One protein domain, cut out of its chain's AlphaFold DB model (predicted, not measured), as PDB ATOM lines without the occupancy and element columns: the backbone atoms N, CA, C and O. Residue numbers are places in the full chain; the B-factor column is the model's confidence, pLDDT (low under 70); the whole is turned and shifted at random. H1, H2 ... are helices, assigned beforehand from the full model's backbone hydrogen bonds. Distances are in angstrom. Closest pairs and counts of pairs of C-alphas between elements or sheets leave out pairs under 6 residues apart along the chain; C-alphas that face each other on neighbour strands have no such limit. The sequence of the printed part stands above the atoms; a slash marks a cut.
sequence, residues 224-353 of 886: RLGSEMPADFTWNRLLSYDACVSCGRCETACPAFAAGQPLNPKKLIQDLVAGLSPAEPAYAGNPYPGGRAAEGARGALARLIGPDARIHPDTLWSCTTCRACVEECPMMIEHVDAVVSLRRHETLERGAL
ATOM      1  N   ARG A 224      33.235  25.989  -6.412       90.25
ATOM      2  CA  ARG A 224      32.794  27.326  -6.796       90.25
ATOM      3  C   ARG A 224      31.284  27.331  -7.006       90.25
ATOM      4  O   ARG A 224      30.764  26.598  -7.848       90.25
ATOM      5  N   LEU A 225      30.599  28.216  -6.299       95.56
ATOM      6  CA  LEU A 225      29.153  28.362  -6.308       95.56
ATOM      7  C   LEU A 225      28.738  29.548  -7.195       95.56
ATOM      8  O   LEU A 225      29.093  30.703  -6.964       95.56
ATOM      9  N   GLY A 226      27.952  29.261  -8.236       95.25
ATOM     10  CA  GLY A 226      27.525  30.255  -9.224       95.25
ATOM     11  C   GLY A 226      28.603  30.582 -10.261       95.25
ATOM     12  O   GLY A 226      29.462  29.757 -10.560       95.25
ATOM     13  N   SER A 227      28.528  31.776 -10.853       95.44
ATOM     14  CA  SER A 227      29.459  32.220 -11.898       95.44
ATOM     15  C   SER A 227      30.044  33.600 -11.592       95.44
ATOM     16  O   SER A 227      29.308  34.557 -11.373       95.44
ATOM     17  N   GLU A 228      31.369  33.713 -11.642       93.69
ATOM     18  CA  GLU A 228      32.145  34.952 -11.490       93.69
ATOM     19  C   GLU A 228      32.816  35.348 -12.814       93.69
ATOM     20  O   GLU A 228      32.886  36.525 -13.168       93.69
ATOM     21  N   MET A 229      33.324  34.354 -13.544       92.56
ATOM     22  CA  MET A 229      34.124  34.471 -14.764       92.56
ATOM     23  C   MET A 229      33.423  33.781 -15.947       92.56
ATOM     24  O   MET A 229      32.514  32.976 -15.740       92.56
ATOM     25  N   PRO A 230      33.839  34.018 -17.209       92.44
ATOM     26  CA  PRO A 230      33.250  33.319 -18.353       92.44
ATOM     27  C   PRO A 230      33.433  31.794 -18.308       92.44
ATOM     28  O   PRO A 230      32.580  31.076 -18.818       92.44
ATOM     29  N   ALA A 231      34.510  31.303 -17.684       91.94
ATOM     30  CA  ALA A 231      34.783  29.872 -17.521       91.94
ATOM     31  C   ALA A 231      33.724  29.140 -16.672       91.94
ATOM     32  O   ALA A 231      33.438  27.967 -16.904       91.94
ATOM     33  N   ASP A 232      33.089  29.856 -15.739       93.88
ATOM     34  CA  ASP A 232      32.097  29.311 -14.806       93.88
ATOM     35  C   ASP A 232      30.715  29.094 -15.462       93.88
ATOM     36  O   ASP A 232      29.776  28.610 -14.828       93.88
ATOM     37  N   PHE A 233      30.560  29.480 -16.732       95.38
ATOM     38  CA  PHE A 233      29.401  29.158 -17.560       95.38
ATOM     39  C   PHE A 233      29.701  27.955 -18.450       95.38
ATOM     40  O   PHE A 233      30.812  27.792 -18.941       95.38
ATOM     41  N   THR A 234      28.690  27.145 -18.760       95.75
ATOM     42  CA  THR A 234      28.858  26.052 -19.725       95.75
ATOM     43  C   THR A 234      29.119  26.581 -21.140       95.75
ATOM     44  O   THR A 234      28.598  27.630 -21.535       95.75
ATOM     45  N   TRP A 235      29.865  25.836 -21.961       96.44
ATOM     46  CA  TRP A 235      30.226  26.251 -23.328       96.44
ATOM     47  C   TRP A 235      29.012  26.667 -24.187       96.44
ATOM     48  O   TRP A 235      29.070  27.631 -24.954       96.44
ATOM     49  N   ASN A 236      27.871  25.988 -24.025       96.69
ATOM     50  CA  ASN A 236      26.643  26.279 -24.764       96.69
ATOM     51  C   ASN A 236      25.886  27.520 -24.243       96.69
ATOM     52  O   ASN A 236      25.115  28.125 -24.995       96.69
ATOM     53  N   ARG A 237      26.136  27.964 -23.001       96.75
ATOM     54  CA  ARG A 237      25.704  29.284 -22.502       96.75
ATOM     55  C   ARG A 237      26.522  30.395 -23.153       96.75
ATOM     56  O   ARG A 237      25.931  31.351 -23.648       96.75
ATOM     57  N   LEU A 238      27.841  30.232 -23.244       96.44
ATOM     58  CA  LEU A 238      28.735  31.195 -23.902       96.44
ATOM     59  C   LEU A 238      28.378  31.385 -25.387       96.44
ATOM     60  O   LEU A 238      28.221  32.515 -25.851       96.44
ATOM     61  N   LEU A 239      28.122  30.279 -26.092       96.62
ATOM     62  CA  LEU A 239      27.535  30.264 -27.435       96.62
ATOM     63  C   LEU A 239      26.208  31.046 -27.512       96.62
ATOM     64  O   LEU A 239      26.006  31.827 -28.443       96.62
ATOM     65  N   SER A 240      25.307  30.877 -26.533       96.75
ATOM     66  CA  SER A 240      24.020  31.595 -26.521       96.75
ATOM     67  C   SER A 240      24.188  33.115 -26.457       96.75
ATOM     68  O   SER A 240      23.421  33.844 -27.082       96.75
ATOM     69  N   TYR A 241      25.217  33.619 -25.769       95.94
ATOM     70  CA  TYR A 241      25.468  35.057 -25.680       95.94
ATOM     71  C   TYR A 241      25.954  35.624 -27.024       95.94
ATOM     72  O   TYR A 241      25.504  36.696 -27.441       95.94
ATOM     73  N   ASP A 242      26.780  34.873 -27.759       94.75
ATOM     74  CA  ASP A 242      27.237  35.234 -29.109       94.75
ATOM     75  C   ASP A 242      26.134  35.199 -30.177       94.75
ATOM     76  O   ASP A 242      26.226  35.921 -31.174       94.75
ATOM     77  N   ALA A 243      25.058  34.438 -29.952       96.25
ATOM     78  CA  ALA A 243      23.861  34.470 -30.793       96.25
ATOM     79  C   ALA A 243      23.101  35.816 -30.721       96.25
ATOM     80  O   ALA A 243      22.171  36.041 -31.495       96.25
ATOM     81  N   CYS A 244      23.462  36.740 -29.820       94.81
ATOM     82  CA  CYS A 244      22.739  37.997 -29.628       94.81
ATOM     83  C   CYS A 244      22.792  38.940 -30.849       94.81
ATOM     84  O   CYS A 244      23.783  39.616 -31.120       94.81
ATOM     85  N   VAL A 245      21.643  39.090 -31.515       92.69
ATOM     86  CA  VAL A 245      21.408  39.983 -32.670       92.69
ATOM     87  C   VAL A 245      21.421  41.492 -32.357       92.69
ATOM     88  O   VAL A 245      21.199  42.305 -33.255       92.69
ATOM     89  N   SER A 246      21.604  41.907 -31.095       93.00
ATOM     90  CA  SER A 246      21.560  43.322 -30.665       93.00
ATOM     91  C   SER A 246      20.289  44.103 -31.086       93.00
ATOM     92  O   SER A 246      20.311  45.320 -31.290       93.00
ATOM     93  N   CYS A 247      19.145  43.415 -31.194       93.12
ATOM     94  CA  CYS A 247      17.875  43.990 -31.668       93.12
ATOM     95  C   CYS A 247      17.158  44.902 -30.653       93.12
ATOM     96  O   CYS A 247      16.327  45.718 -31.045       93.12
ATOM     97  N   GLY A 248      17.445  44.754 -29.356       95.06
ATOM     98  CA  GLY A 248      16.842  45.565 -28.291       95.06
ATOM     99  C   GLY A 248      15.398  45.229 -27.919       95.06
ATOM    100  O   GLY A 248      14.830  45.946 -27.104       95.06
ATOM    101  N   ARG A 249      14.804  44.140 -28.430       95.19
ATOM    102  CA  ARG A 249      13.461  43.698 -27.996       95.19
ATOM    103  C   ARG A 249      13.423  43.404 -26.488       95.19
ATOM    104  O   ARG A 249      12.549  43.906 -25.792       95.19
ATOM    105  N   CYS A 250      14.443  42.715 -25.969       96.88
ATOM    106  CA  CYS A 250      14.600  42.456 -24.535       96.88
ATOM    107  C   CYS A 250      14.774  43.729 -23.685       96.88
ATOM    108  O   CYS A 250      14.329  43.750 -22.545       96.88
ATOM    109  N   GLU A 251      15.394  44.782 -24.229       96.62
ATOM    110  CA  GLU A 251      15.535  46.093 -23.577       96.62
ATOM    111  C   GLU A 251      14.182  46.812 -23.500       96.62
ATOM    112  O   GLU A 251      13.775  47.227 -22.420       96.62
ATOM    113  N   THR A 252      13.453  46.893 -24.619       95.19
ATOM    114  CA  THR A 252      12.123  47.524 -24.678       95.19
ATOM    115  C   THR A 252      11.098  46.826 -23.777       95.19
ATOM    116  O   THR A 252      10.257  47.494 -23.191       95.19
ATOM    117  N   ALA A 253      11.182  45.501 -23.633       95.56
ATOM    118  CA  ALA A 253      10.276  44.709 -22.799       95.56
ATOM    119  C   ALA A 253      10.661  44.651 -21.305       95.56
ATOM    120  O   ALA A 253       9.973  44.001 -20.520       95.56
ATOM    121  N   CYS A 254      11.778  45.260 -20.892       97.06
ATOM    122  CA  CYS A 254      12.268  45.146 -19.521       97.06
ATOM    123  C   CYS A 254      11.617  46.198 -18.601       97.06
ATOM    124  O   CYS A 254      11.906  47.388 -18.760       97.06
ATOM    125  N   PRO A 255      10.814  45.804 -17.588       95.38
ATOM    126  CA  PRO A 255      10.165  46.766 -16.695       95.38
ATOM    127  C   PRO A 255      11.177  47.547 -15.844       95.38
ATOM    128  O   PRO A 255      10.968  48.726 -15.580       95.38
ATOM    129  N   ALA A 256      12.306  46.933 -15.472       95.69
ATOM    130  CA  ALA A 256      13.373  47.607 -14.733       95.69
ATOM    131  C   ALA A 256      14.054  48.706 -15.572       95.69
ATOM    132  O   ALA A 256      14.234  49.820 -15.085       95.69
ATOM    133  N   PHE A 257      14.353  48.427 -16.848       95.56
ATOM    134  CA  PHE A 257      14.894  49.424 -17.780       95.56
ATOM    135  C   PHE A 257      13.904  50.578 -18.000       95.56
ATOM    136  O   PHE A 257      14.290  51.743 -17.944       95.56
ATOM    137  N   ALA A 258      12.617  50.260 -18.193       93.94
ATOM    138  CA  ALA A 258      11.553  51.254 -18.336       93.94
ATOM    139  C   ALA A 258      11.383  52.130 -17.077       93.94
ATOM    140  O   ALA A 258      11.134  53.326 -17.194       93.94
ATOM    141  N   ALA A 259      11.587  51.560 -15.885       93.31
ATOM    142  CA  ALA A 259      11.587  52.266 -14.602       93.31
ATOM    143  C   ALA A 259      12.912  52.992 -14.275       93.31
ATOM    144  O   ALA A 259      13.094  53.452 -13.147       93.31
ATOM    145  N   GLY A 260      13.858  53.069 -15.220       93.56
ATOM    146  CA  GLY A 260      15.142  53.754 -15.034       93.56
ATOM    147  C   GLY A 260      16.092  53.091 -14.030       93.56
ATOM    148  O   GLY A 260      17.043  53.734 -13.593       93.56
ATOM    149  N   GLN A 261      15.856  51.829 -13.663       93.94
ATOM    150  CA  GLN A 261      16.774  51.049 -12.828       93.94
ATOM    151  C   GLN A 261      18.039  50.675 -13.626       93.94
ATOM    152  O   GLN A 261      17.957  50.552 -14.853       93.94
ATOM    153  N   PRO A 262      19.190  50.417 -12.972       93.81
ATOM    154  CA  PRO A 262      20.469  50.124 -13.632       93.81
ATOM    155  C   PRO A 262      20.567  48.746 -14.315       93.81
ATOM    156  O   PRO A 262      21.633  48.145 -14.364       93.81
ATOM    157  N   LEU A 263      19.487  48.256 -14.931       95.56
ATOM    158  CA  LEU A 263      19.465  47.053 -15.761       95.56
ATOM    159  C   LEU A 263      19.082  47.377 -17.205       95.56
ATOM    160  O   LEU A 263      18.008  47.896 -17.483       95.56
ATOM    161  N   ASN A 264      19.924  46.940 -18.137       96.62
ATOM    162  CA  ASN A 264      19.592  46.796 -19.546       96.62
ATOM    163  C   ASN A 264      19.968  45.364 -19.974       96.62
ATOM    164  O   ASN A 264      21.160  45.060 -20.064       96.62
ATOM    165  N   PRO A 265      18.999  44.473 -20.256       97.31
ATOM    166  CA  PRO A 265      19.297  43.077 -20.568       97.31
ATOM    167  C   PRO A 265      20.058  42.902 -21.891       97.31
ATOM    168  O   PRO A 265      20.830  41.953 -22.010       97.31
ATOM    169  N   LYS A 266      19.925  43.821 -22.864       97.19
ATOM    170  CA  LYS A 266      20.755  43.789 -24.081       97.19
ATOM    171  C   LYS A 266      22.217  44.065 -23.732       97.19
ATOM    172  O   LYS A 266      23.092  43.333 -24.189       97.19
ATOM    173  N   LYS A 267      22.480  45.097 -22.921       95.56
ATOM    174  CA  LYS A 267      23.841  45.433 -22.473       95.56
ATOM    175  C   LYS A 267      24.438  44.312 -21.623       95.56
ATOM    176  O   LYS A 267      25.572  43.944 -21.887       95.56
ATOM    177  N   LEU A 268      23.659  43.696 -20.730       96.06
ATOM    178  CA  LEU A 268      24.098  42.550 -19.928       96.06
ATOM    179  C   LEU A 268      24.640  41.403 -20.796       96.06
ATOM    180  O   LEU A 268      25.766  40.964 -20.592       96.06
ATOM    181  N   ILE A 269      23.893  40.964 -21.816       96.75
ATOM    182  CA  ILE A 269      24.383  39.910 -22.723       96.75
ATOM    183  C   ILE A 269      25.607  40.377 -23.526       96.75
ATOM    184  O   ILE A 269      26.527  39.595 -23.742       96.75
ATOM    185  N   GLN A 270      25.660  41.643 -23.951       94.06
ATOM    186  CA  GLN A 270      26.843  42.179 -24.639       94.06
ATOM    187  C   GLN A 270      28.071  42.307 -23.719       94.06
ATOM    188  O   GLN A 270      29.192  42.186 -24.203       94.06
ATOM    189  N   ASP A 271      27.889  42.477 -22.409       93.00
ATOM    190  CA  ASP A 271      28.976  42.413 -21.432       93.00
ATOM    191  C   ASP A 271      29.476  40.979 -21.230       93.00
ATOM    192  O   ASP A 271      30.684  40.767 -21.213       93.00
ATOM    193  N   LEU A 272      28.587  39.981 -21.181       93.88
ATOM    194  CA  LEU A 272      28.993  38.568 -21.153       93.88
ATOM    195  C   LEU A 272      29.795  38.188 -22.413       93.88
ATOM    196  O   LEU A 272      30.854  37.570 -22.313       93.88
ATOM    197  N   VAL A 273      29.355  38.647 -23.591       92.62
ATOM    198  CA  VAL A 273      30.097  38.527 -24.863       92.62
ATOM    199  C   VAL A 273      31.469  39.211 -24.798       92.62
ATOM    200  O   VAL A 273      32.459  38.643 -25.257       92.62
ATOM    201  N   ALA A 274      31.550  40.411 -24.218       89.75
ATOM    202  CA  ALA A 274      32.800  41.159 -24.073       89.75
ATOM    203  C   ALA A 274      33.736  40.601 -22.986       89.75
ATOM    204  O   ALA A 274      34.931  40.883 -23.011       89.75
ATOM    205  N   GLY A 275      33.239  39.779 -22.057       88.94
ATOM    206  CA  GLY A 275      34.076  39.003 -21.137       88.94
ATOM    207  C   GLY A 275      34.880  37.898 -21.833       88.94
ATOM    208  O   GLY A 275      35.987  37.581 -21.400       88.94
ATOM    209  N   LEU A 276      34.369  37.352 -22.944       87.81
ATOM    210  CA  LEU A 276      35.037  36.288 -23.707       87.81
ATOM    211  C   LEU A 276      36.253  36.770 -24.504       87.81
ATOM    212  O   LEU A 276      37.143  35.973 -24.794       87.81
ATOM    213  N   SER A 277      36.304  38.047 -24.900       83.06
ATOM    214  CA  SER A 277      37.440  38.576 -25.656       83.06
ATOM    215  C   SER A 277      37.626  40.087 -25.477       83.06
ATOM    216  O   SER A 277      36.677  40.843 -25.689       83.06
ATOM    217  N   PRO A 278      38.857  40.562 -25.205       71.75
ATOM    218  CA  PRO A 278      39.173  41.988 -25.137       71.75
ATOM    219  C   PRO A 278      39.183  42.641 -26.529       71.75
ATOM    220  O   PRO A 278      39.201  43.862 -26.631       71.75
ATOM    221  N   ALA A 279      39.141  41.837 -27.601       81.00
ATOM    222  CA  ALA A 279      39.013  42.298 -28.981       81.00
ATOM    223  C   ALA A 279      37.558  42.624 -29.387       81.00
ATOM    224  O   ALA A 279      37.315  42.977 -30.544       81.00
ATOM    225  N   GLU A 280      36.580  42.491 -28.479       85.31
ATOM    226  CA  GLU A 280      35.203  42.898 -28.771       85.31
ATOM    227  C   GLU A 280      35.097  44.421 -28.977       85.31
ATOM    228  O   GLU A 280      35.618  45.197 -28.171       85.31
ATOM    229  N   PRO A 281      34.383  44.883 -30.022       82.31
ATOM    230  CA  PRO A 281      34.133  46.302 -30.238       82.31
ATOM    231  C   PRO A 281      33.426  46.956 -29.048       82.31
ATOM    232  O   PRO A 281      32.549  46.359 -28.421       82.31
ATOM    233  N   ALA A 282      33.733  48.232 -28.797       84.94
ATOM    234  CA  ALA A 282      33.018  49.023 -27.803       84.94
ATOM    235  C   ALA A 282      31.500  49.000 -28.068       84.94
ATOM    236  O   ALA A 282      31.032  49.251 -29.184       84.94
ATOM    237  N   TYR A 283      30.722  48.694 -27.028       89.62
ATOM    238  CA  TYR A 283      29.273  48.572 -27.140       89.62
ATOM    239  C   TYR A 283      28.626  49.920 -27.502       89.62
ATOM    240  O   TYR A 283      28.697  50.885 -26.746       89.62
ATOM    241  N   ALA A 284      27.939  49.950 -28.645       90.94
ATOM    242  CA  ALA A 284      27.328  51.148 -29.224       90.94
ATOM    243  C   ALA A 284      25.783  51.143 -29.142       90.94
ATOM    244  O   ALA A 284      25.093  51.581 -30.068       90.94
ATOM    245  N   GLY A 285      25.221  50.576 -28.073       92.31
ATOM    246  CA  GLY A 285      23.785  50.617 -27.766       92.31
ATOM    247  C   GLY A 285      23.481  51.473 -26.532       92.31
ATOM    248  O   GLY A 285      24.345  52.180 -26.024       92.31
ATOM    249  N   ASN A 286      22.252  51.389 -26.021       93.19
ATOM    250  CA  ASN A 286      21.857  52.105 -24.804       93.19
ATOM    251  C   ASN A 286      22.554  51.482 -23.574       93.19
ATOM    252  O   ASN A 286      22.583  50.250 -23.480       93.19
ATOM    253  N   PRO A 287      23.145  52.273 -22.661       92.50
ATOM    254  CA  PRO A 287      23.861  51.763 -21.488       92.50
ATOM    255  C   PRO A 287      22.893  51.268 -20.393       92.50
ATOM    256  O   PRO A 287      21.686  51.136 -20.620       92.50
ATOM    257  N   TYR A 288      23.428  50.990 -19.203       92.81
ATOM    258  CA  TYR A 288      22.645  50.830 -17.976       92.81
ATOM    259  C   TYR A 288      22.098  52.201 -17.519       92.81
ATOM    260  O   TYR A 288      22.895  53.130 -17.361       92.81
ATOM    261  N   PRO A 289      20.775  52.374 -17.316       92.00
ATOM    262  CA  PRO A 289      20.205  53.631 -16.821       92.00
ATOM    263  C   PRO A 289      20.761  53.999 -15.441       92.00
ATOM    264  O   PRO A 289      20.740  53.177 -14.533       92.00
ATOM    265  N   GLY A 290      21.308  55.209 -15.283       83.12
ATOM    266  CA  GLY A 290      21.935  55.640 -14.021       83.12
ATOM    267  C   GLY A 290      23.118  54.776 -13.553       83.12
ATOM    268  O   GLY A 290      23.572  54.929 -12.422       83.12
ATOM    269  N   GLY A 291      23.605  53.855 -14.391       67.81
ATOM    270  CA  GLY A 291      24.620  52.885 -14.007       67.81
ATOM    271  C   GLY A 291      25.989  53.525 -13.817       67.81
ATOM    272  O   GLY A 291      26.406  54.377 -14.606       67.81
ATOM    273  N   ARG A 292      26.720  53.055 -12.804       64.94
ATOM    274  CA  ARG A 292      28.160  53.301 -12.692       64.94
ATOM    275  C   ARG A 292      28.846  52.658 -13.897       64.94
ATOM    276  O   ARG A 292      28.521  51.527 -14.266       64.94
ATOM    277  N   ALA A 293      29.746  53.390 -14.548       55.97
ATOM    278  CA  ALA A 293      30.526  52.825 -15.636       55.97
ATOM    279  C   ALA A 293      31.413  51.701 -15.083       55.97
ATOM    280  O   ALA A 293      32.013  51.846 -14.024       55.97
ATOM    281  N   ALA A 294      31.502  50.586 -15.806       53.47
ATOM    282  CA  ALA A 294      32.448  49.532 -15.480       53.47
ATOM    283  C   ALA A 294      33.881  50.018 -15.765       53.47
ATOM    284  O   ALA A 294      34.367  49.973 -16.904       53.47
ATOM    285  N   GLU A 295      34.535  50.510 -14.716       46.56
ATOM    286  CA  GLU A 295      35.962  50.858 -14.694       46.56
ATOM    287  C   GLU A 295      36.849  49.616 -14.477       46.56
ATOM    288  O   GLU A 295      38.057  49.663 -14.693       46.56
ATOM    289  N   GLY A 296      36.222  48.477 -14.157       49.09
ATOM    290  CA  GLY A 296      36.854  47.186 -13.913       49.09
ATOM    291  C   GLY A 296      37.702  46.607 -15.048       49.09
ATOM    292  O   GLY A 296      37.510  46.901 -16.233       49.09
ATOM    293  N   ALA A 297      38.627  45.725 -14.656       51.12
ATOM    294  CA  ALA A 297      39.653  45.132 -15.511       51.12
ATOM    295  C   ALA A 297      39.087  44.540 -16.816       51.12
ATOM    296  O   ALA A 297      38.314  43.582 -16.825       51.12
ATOM    297  N   ARG A 298      39.525  45.089 -17.956       56.47
ATOM    298  CA  ARG A 298      39.002  44.761 -19.299       56.47
ATOM    299  C   ARG A 298      39.709  43.580 -19.979       56.47
ATOM    300  O   ARG A 298      39.653  43.460 -21.200       56.47
ATOM    301  N   GLY A 299      40.385  42.735 -19.202       59.03
ATOM    302  CA  GLY A 299      41.121  41.574 -19.705       59.03
ATOM    303  C   GLY A 299      40.217  40.498 -20.315       59.03
ATOM    304  O   GLY A 299      39.017  40.433 -20.035       59.03
ATOM    305  N   ALA A 300      40.811  39.628 -21.137       60.25
ATOM    306  CA  ALA A 300      40.182  38.365 -21.519       60.25
ATOM    307  C   ALA A 300      39.874  37.553 -20.257       60.25
ATOM    308  O   ALA A 300      40.736  37.461 -19.387       60.25
ATOM    309  N   LEU A 301      38.683  36.955 -20.167       71.19
ATOM    310  CA  LEU A 301      38.299  36.073 -19.055       71.19
ATOM    311  C   LEU A 301      38.312  36.738 -17.665       71.19
ATOM    312  O   LEU A 301      38.204  36.048 -16.656       71.19
ATOM    313  N   ALA A 302      38.394  38.070 -17.604       79.06
ATOM    314  CA  ALA A 302      38.319  38.817 -16.358       79.06
ATOM    315  C   ALA A 302      36.953  38.644 -15.669       79.06
ATOM    316  O   ALA A 302      35.937  38.363 -16.316       79.06
ATOM    317  N   ARG A 303      36.943  38.879 -14.349       88.38
ATOM    318  CA  ARG A 303      35.754  38.900 -13.486       88.38
ATOM    319  C   ARG A 303      34.601  39.668 -14.148       88.38
ATOM    320  O   ARG A 303      34.712  40.854 -14.471       88.38
ATOM    321  N   LEU A 304      33.481  38.977 -14.344       91.81
ATOM    322  CA  LEU A 304      32.273  39.521 -14.957       91.81
ATOM    323  C   LEU A 304      31.487  40.385 -13.976       91.81
ATOM    324  O   LEU A 304      30.979  41.424 -14.385       91.81
ATOM    325  N   ILE A 305      31.396  39.967 -12.712       92.81
ATOM    326  CA  ILE A 305      30.519  40.545 -11.685       92.81
ATOM    327  C   ILE A 305      31.306  41.040 -10.465       92.81
ATOM    328  O   ILE A 305      32.250  40.397 -10.018       92.81
ATOM    329  N   GLY A 306      30.939  42.215  -9.956       89.31
ATOM    330  CA  GLY A 306      31.568  42.862  -8.804       89.31
ATOM    331  C   GLY A 306      31.571  44.391  -8.927       89.31
ATOM    332  O   GLY A 306      31.274  44.912 -10.005       89.31
ATOM    333  N   PRO A 307      31.866  45.132  -7.842       85.06
ATOM    334  CA  PRO A 307      31.846  46.600  -7.856       85.06
ATOM    335  C   PRO A 307      32.801  47.169  -8.916       85.06
ATOM    336  O   PRO A 307      32.399  48.005  -9.722       85.06
ATOM    337  N   ASP A 308      34.008  46.605  -8.990       82.19
ATOM    338  CA  ASP A 308      35.073  46.969  -9.930       82.19
ATOM    339  C   ASP A 308      35.193  45.936 -11.068       82.19
ATOM    340  O   ASP A 308      36.286  45.561 -11.495       82.19
ATOM    341  N   ALA A 309      34.057  45.414 -11.538       86.69
ATOM    342  CA  ALA A 309      33.974  44.419 -12.607       86.69
ATOM    343  C   ALA A 309      33.212  44.952 -13.831       86.69
ATOM    344  O   ALA A 309      32.772  46.102 -13.875       86.69
ATOM    345  N   ARG A 310      33.037  44.104 -14.854       86.56
ATOM    346  CA  ARG A 310      32.309  44.463 -16.082       86.56
ATOM    347  C   ARG A 310      30.815  44.740 -15.848       86.56
ATOM    348  O   ARG A 310      30.223  45.552 -16.560       86.56
ATOM    349  N   ILE A 311      30.212  44.056 -14.881       91.62
ATOM    350  CA  ILE A 311      28.808  44.159 -14.484       91.62
ATOM    351  C   ILE A 311      28.790  44.510 -12.993       91.62
ATOM    352  O   ILE A 311      29.249  43.727 -12.166       91.62
ATOM    353  N   HIS A 312      28.240  45.673 -12.644       92.31
ATOM    354  CA  HIS A 312      28.069  46.081 -11.245       92.31
ATOM    355  C   HIS A 312      26.885  45.317 -10.606       92.31
ATOM    356  O   HIS A 312      25.859  45.177 -11.287       92.31
ATOM    357  N   PRO A 313      26.946  44.872  -9.331       93.00
ATOM    358  CA  PRO A 313      25.899  44.064  -8.688       93.00
ATOM    359  C   PRO A 313      24.485  44.653  -8.752       93.00
ATOM    360  O   PRO A 313      23.533  43.917  -9.006       93.00
ATOM    361  N   ASP A 314      24.335  45.978  -8.658       92.25
ATOM    362  CA  ASP A 314      23.048  46.680  -8.833       92.25
ATOM    363  C   ASP A 314      22.321  46.312 -10.143       92.25
ATOM    364  O   ASP A 314      21.089  46.284 -10.186       92.25
ATOM    365  N   THR A 315      23.071  45.978 -11.201       94.12
ATOM    366  CA  THR A 315      22.535  45.484 -12.483       94.12
ATOM    367  C   THR A 315      21.780  44.173 -12.293       94.12
ATOM    368  O   THR A 315      20.695  43.982 -12.845       94.12
ATOM    369  N   LEU A 316      22.344  43.261 -11.493       95.44
ATOM    370  CA  LEU A 316      21.719  41.985 -11.173       95.44
ATOM    371  C   LEU A 316      20.538  42.197 -10.239       95.44
ATOM    372  O   LEU A 316      19.469  41.652 -10.500       95.44
ATOM    373  N   TRP A 317      20.690  42.993  -9.180       95.38
ATOM    374  CA  TRP A 317      19.637  43.220  -8.181       95.38
ATOM    375  C   TRP A 317      18.417  43.957  -8.748       95.38
ATOM    376  O   TRP A 317      17.293  43.661  -8.357       95.38
ATOM    377  N   SER A 318      18.606  44.784  -9.780       95.50
ATOM    378  CA  SER A 318      17.520  45.402 -10.560       95.50
ATOM    379  C   SER A 318      16.667  44.406 -11.367       95.50
ATOM    380  O   SER A 318      15.593  44.759 -11.856       95.50
ATOM    381  N   CYS A 319      17.116  43.160 -11.557       96.81
ATOM    382  CA  CYS A 319      16.355  42.150 -12.289       96.81
ATOM    383  C   CYS A 319      15.216  41.570 -11.436       96.81
ATOM    384  O   CYS A 319      15.447  40.834 -10.480       96.81
ATOM    385  N   THR A 320      13.967  41.782 -11.845       95.06
ATOM    386  CA  THR A 320      12.790  41.174 -11.191       95.06
ATOM    387  C   THR A 320      12.593  39.689 -11.526       95.06
ATOM    388  O   THR A 320      11.569  39.110 -11.187       95.06
ATOM    389  N   THR A 321      13.524  39.060 -12.251       96.94
ATOM    390  CA  THR A 321      13.440  37.688 -12.805       96.94
ATOM    391  C   THR A 321      12.253  37.402 -13.741       96.94
ATOM    392  O   THR A 321      12.199  36.330 -14.316       96.94
ATOM    393  N   CYS A 322      11.369  38.364 -14.028       95.75
ATOM    394  CA  CYS A 322      10.066  38.175 -14.697       95.75
ATOM    395  C   CYS A 322      10.032  37.603 -16.143       95.75
ATOM    396  O   CYS A 322       8.984  37.673 -16.794       95.75
ATOM    397  N   ARG A 323      11.157  37.109 -16.684       95.88
ATOM    398  CA  ARG A 323      11.368  36.481 -18.010       95.88
ATOM    399  C   ARG A 323      10.919  37.266 -19.255       95.88
ATOM    400  O   ARG A 323      11.131  36.779 -20.358       95.88
ATOM    401  N   ALA A 324      10.435  38.507 -19.139       95.75
ATOM    402  CA  ALA A 324      10.026  39.331 -20.291       95.75
ATOM    403  C   ALA A 324      11.145  39.515 -21.346       95.75
ATOM    404  O   ALA A 324      10.895  39.484 -22.547       95.75
ATOM    405  N   CYS A 325      12.403  39.626 -20.907       96.81
ATOM    406  CA  CYS A 325      13.571  39.693 -21.790       96.81
ATOM    407  C   CYS A 325      13.881  38.381 -22.537       96.81
ATOM    408  O   CYS A 325      14.463  38.438 -23.619       96.81
ATOM    409  N   VAL A 326      13.510  37.230 -21.968       95.62
ATOM    410  CA  VAL A 326      13.678  35.895 -22.571       95.62
ATOM    411  C   VAL A 326      12.546  35.621 -23.559       95.62
ATOM    412  O   VAL A 326      12.805  35.174 -24.671       95.62
ATOM    413  N   GLU A 327      11.317  35.958 -23.169       92.62
ATOM    414  CA  GLU A 327      10.105  35.822 -23.984       92.62
ATOM    415  C   GLU A 327      10.173  36.659 -25.271       92.62
ATOM    416  O   GLU A 327       9.792  36.205 -26.344       92.62
ATOM    417  N   GLU A 328      10.742  37.866 -25.197       94.12
ATOM    418  CA  GLU A 328      10.915  38.745 -26.357       94.12
ATOM    419  C   GLU A 328      12.263  38.559 -27.087       94.12
ATOM    420  O   GLU A 328      12.592  39.333 -27.999       94.12
ATOM    421  N   CYS A 329      13.066  37.549 -26.727       95.19
ATOM    422  CA  CYS A 329      14.328  37.266 -27.409       95.19
ATOM    423  C   CYS A 329      14.098  36.394 -28.657       95.19
ATOM    424  O   CYS A 329      13.833  35.204 -28.514       95.19
ATOM    425  N   PRO A 330      14.296  36.906 -29.892       93.25
ATOM    426  CA  PRO A 330      14.122  36.094 -31.100       93.25
ATOM    427  C   PRO A 330      15.153  34.962 -31.207       93.25
ATOM    428  O   PRO A 330      14.923  33.989 -31.907       93.25
ATOM    429  N   MET A 331      16.283  35.085 -30.505       94.44
ATOM    430  CA  MET A 331      17.331  34.065 -30.449       94.44
ATOM    431  C   MET A 331      17.232  33.185 -29.201       94.44
ATOM    432  O   MET A 331      18.171  32.457 -28.921       94.44
ATOM    433  N   MET A 332      16.123  33.256 -28.453       93.06
ATOM    434  CA  MET A 332      15.825  32.359 -27.330       93.06
ATOM    435  C   MET A 332      16.869  32.367 -26.190       93.06
ATOM    436  O   MET A 332      16.971  31.428 -25.408       93.06
ATOM    437  N   ILE A 333      17.616  33.464 -26.031       96.56
ATOM    438  CA  ILE A 333      18.678  33.572 -25.020       96.56
ATOM    439  C   ILE A 333      18.076  33.611 -23.608       96.56
ATOM    440  O   ILE A 333      17.283  34.492 -23.265       96.56
ATOM    441  N   GLU A 334      18.526  32.701 -22.749       95.56
ATOM    442  CA  GLU A 334      18.114  32.570 -21.347       95.56
ATOM    443  C   GLU A 334      18.805  33.605 -20.434       95.56
ATOM    444  O   GLU A 334      19.669  33.290 -19.614       95.56
ATOM    445  N   HIS A 335      18.414  34.873 -20.587       97.38
ATOM    446  CA  HIS A 335      18.945  36.016 -19.834       97.38
ATOM    447  C   HIS A 335      18.789  35.868 -18.308       97.38
ATOM    448  O   HIS A 335      19.680  36.269 -17.564       97.38
ATOM    449  N   VAL A 336      17.655  35.332 -17.832       97.31
ATOM    450  CA  VAL A 336      17.365  35.230 -16.387       97.31
ATOM    451  C   VAL A 336      18.263  34.196 -15.715       97.31
ATOM    452  O   VAL A 336      18.794  34.479 -14.647       97.31
ATOM    453  N   ASP A 337      18.511  33.058 -16.365       95.75
ATOM    454  CA  ASP A 337      19.456  32.056 -15.862       95.75
ATOM    455  C   ASP A 337      20.859  32.659 -15.693       95.75
ATOM    456  O   ASP A 337      21.495  32.450 -14.668       95.75
ATOM    457  N   ALA A 338      21.320  33.463 -16.664       96.81
ATOM    458  CA  ALA A 338      22.614  34.140 -16.576       96.81
ATOM    459  C   ALA A 338      22.675  35.114 -15.385       96.81
ATOM    460  O   ALA A 338      23.670  35.140 -14.667       96.81
ATOM    461  N   VAL A 339      21.599  35.873 -15.136       98.06
ATOM    462  CA  VAL A 339      21.491  36.727 -13.942       98.06
ATOM    463  C   VAL A 339      21.566  35.894 -12.665       98.06
ATOM    464  O   VAL A 339      22.320  36.256 -11.769       98.06
ATOM    465  N   VAL A 340      20.813  34.793 -12.562       97.94
ATOM    466  CA  VAL A 340      20.779  33.993 -11.328       97.94
ATOM    467  C   VAL A 340      22.098  33.248 -11.091       97.94
ATOM    468  O   VAL A 340      22.545  33.191  -9.952       97.94
ATOM    469  N   SER A 341      22.790  32.777 -12.133       97.06
ATOM    470  CA  SER A 341      24.156  32.241 -12.009       97.06
ATOM    471  C   SER A 341      25.134  33.256 -11.406       97.06
ATOM    472  O   SER A 341      25.885  32.907 -10.498       97.06
ATOM    473  N   LEU A 342      25.093  34.519 -11.848       97.56
ATOM    474  CA  LEU A 342      25.938  35.582 -11.283       97.56
ATOM    475  C   LEU A 342      25.497  35.964  -9.854       97.56
ATOM    476  O   LEU A 342      26.336  36.217  -8.994       97.56
ATOM    477  N   ARG A 343      24.185  35.962  -9.572       97.94
ATOM    478  CA  ARG A 343      23.645  36.184  -8.216       97.94
ATOM    479  C   ARG A 343      24.074  35.099  -7.230       97.94
ATOM    480  O   ARG A 343      24.423  35.432  -6.108       97.94
ATOM    481  N   ARG A 344      24.093  33.825  -7.649       98.00
ATOM    482  CA  ARG A 344      24.587  32.704  -6.830       98.00
ATOM    483  C   ARG A 344      26.020  32.953  -6.356       98.00
ATOM    484  O   ARG A 344      26.287  32.750  -5.180       98.00
ATOM    485  N   HIS A 345      26.893  33.481  -7.218       97.38
ATOM    486  CA  HIS A 345      28.250  33.867  -6.817       97.38
ATOM    487  C   HIS A 345      28.250  35.030  -5.813       97.38
ATOM    488  O   HIS A 345      28.819  34.905  -4.731       97.38
ATOM    489  N   GLU A 346      27.568  36.141  -6.116       96.88
ATOM    490  CA  GLU A 346      27.504  37.278  -5.183       96.88
ATOM    491  C   GLU A 346      26.955  36.865  -3.805       96.88
ATOM    492  O   GLU A 346      27.464  37.319  -2.784       96.88
ATOM    493  N   THR A 347      25.955  35.985  -3.751       96.94
ATOM    494  CA  THR A 347      25.311  35.566  -2.502       96.94
ATOM    495  C   THR A 347      26.084  34.496  -1.734       96.94
ATOM    496  O   THR A 347      26.269  34.662  -0.531       96.94
ATOM    497  N   LEU A 348      26.520  33.416  -2.390       96.88
ATOM    498  CA  LEU A 348      27.099  32.246  -1.716       96.88
ATOM    499  C   LEU A 348      28.611  32.388  -1.482       96.88
ATOM    500  O   LEU A 348      29.083  32.032  -0.411       96.88
ATOM    501  N   GLU A 349      29.353  32.956  -2.437       96.06
ATOM    502  CA  GLU A 349      30.815  33.126  -2.330       96.06
ATOM    503  C   GLU A 349      31.195  34.444  -1.645       96.06
ATOM    504  O   GLU A 349      32.175  34.518  -0.907       96.06
ATOM    505  N   ARG A 350      30.434  35.518  -1.901       94.50
ATOM    506  CA  ARG A 350      30.777  36.873  -1.429       94.50
ATOM    507  C   ARG A 350      29.901  37.392  -0.287       94.50
ATOM    508  O   ARG A 350      30.194  38.469   0.231       94.50
ATOM    509  N   GLY A 351      28.825  36.691   0.085       94.25
ATOM    510  CA  GLY A 351      27.853  37.152   1.090       94.25
ATOM    511  C   GLY A 351      27.132  38.463   0.726       94.25
ATOM    512  O   GLY A 351      26.506  39.093   1.575       94.25
ATOM    513  N   ALA A 352      27.228  38.902  -0.530       93.62
ATOM    514  CA  ALA A 352      26.885  40.237  -1.010       93.62
ATOM    515  C   ALA A 352      25.422  40.333  -1.479       93.62
ATOM    516  O   ALA A 352      25.129  40.692  -2.623       93.62
ATOM    517  N   LEU A 353      24.487  40.020  -0.580       93.94
ATOM    518  CA  LEU A 353      23.063  40.296  -0.791       93.94
ATOM    519  C   LEU A 353      22.790  41.812  -0.844       93.94
ATOM    520  O   LEU A 353      23.471  42.588  -0.169       93.94
TER     521      LEU A 353
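What this domain is: This is residues 224 to 353 of the 886 residues of the protein "Iron-sulfur cluster-binding protein (Modular protein)" of Methylorubrum extorquens (UniProt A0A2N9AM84). The two longest helices, H4 and H7, make a steep V with their first residues near its point, where the short helices H2 and H6 sit; H1 packs on H4, H5 on H7, and the unnamed stretch 277 to 312 arches over one side. The 130 printed residues have seven named helices, H1 to H7 in order, and no named strand: all helix by class, though only 52 residues are in named elements. The whole is compact and rounded, with a radius of gyration of the C-alphas of 13.2 A and spans of 32 by 31 by 26 A.

How they stand to each other: H1, residues 235 to 242, touches residues 269 to 273 of H4, residues 265 to 276, at a steep tilt of 58 degrees, opposite ways; the closest C-alphas, of Tyr 241 and Ile 269, are 5.8 A apart. H2, residues 249 to 252, touches H6, residues 324 to 327, with C-alphas 250 and 325 closest at 4.0 A. H3, residues 255 to 258, touches no helix. H7, residues 335 to 349, touches H5, residues 313 to 317, with C-alphas 339 and 316 closest at 5.9 A. Every O i to N i+4 pair is within hydrogen-bond range in H1, H5 and H7, and 7 of 8 in H4; H2, H3 and H6 are too short for such a pair.

Where its parts are: H1 begins at C-alpha 235 (30.226, 26.251, -23.328). H4 is 17.4 A long and H7 21.3 A, ending at C-alpha 349 (30.815, 33.126, -2.330).

The domain as a whole: The farthest C-alphas, of Pro 330 and Gly 351, are 35.0 A apart. The printed part has no cut. The link from H4 to H5 is long, with 36 residues, and within it residues 291 to 300 have pLDDT under 70.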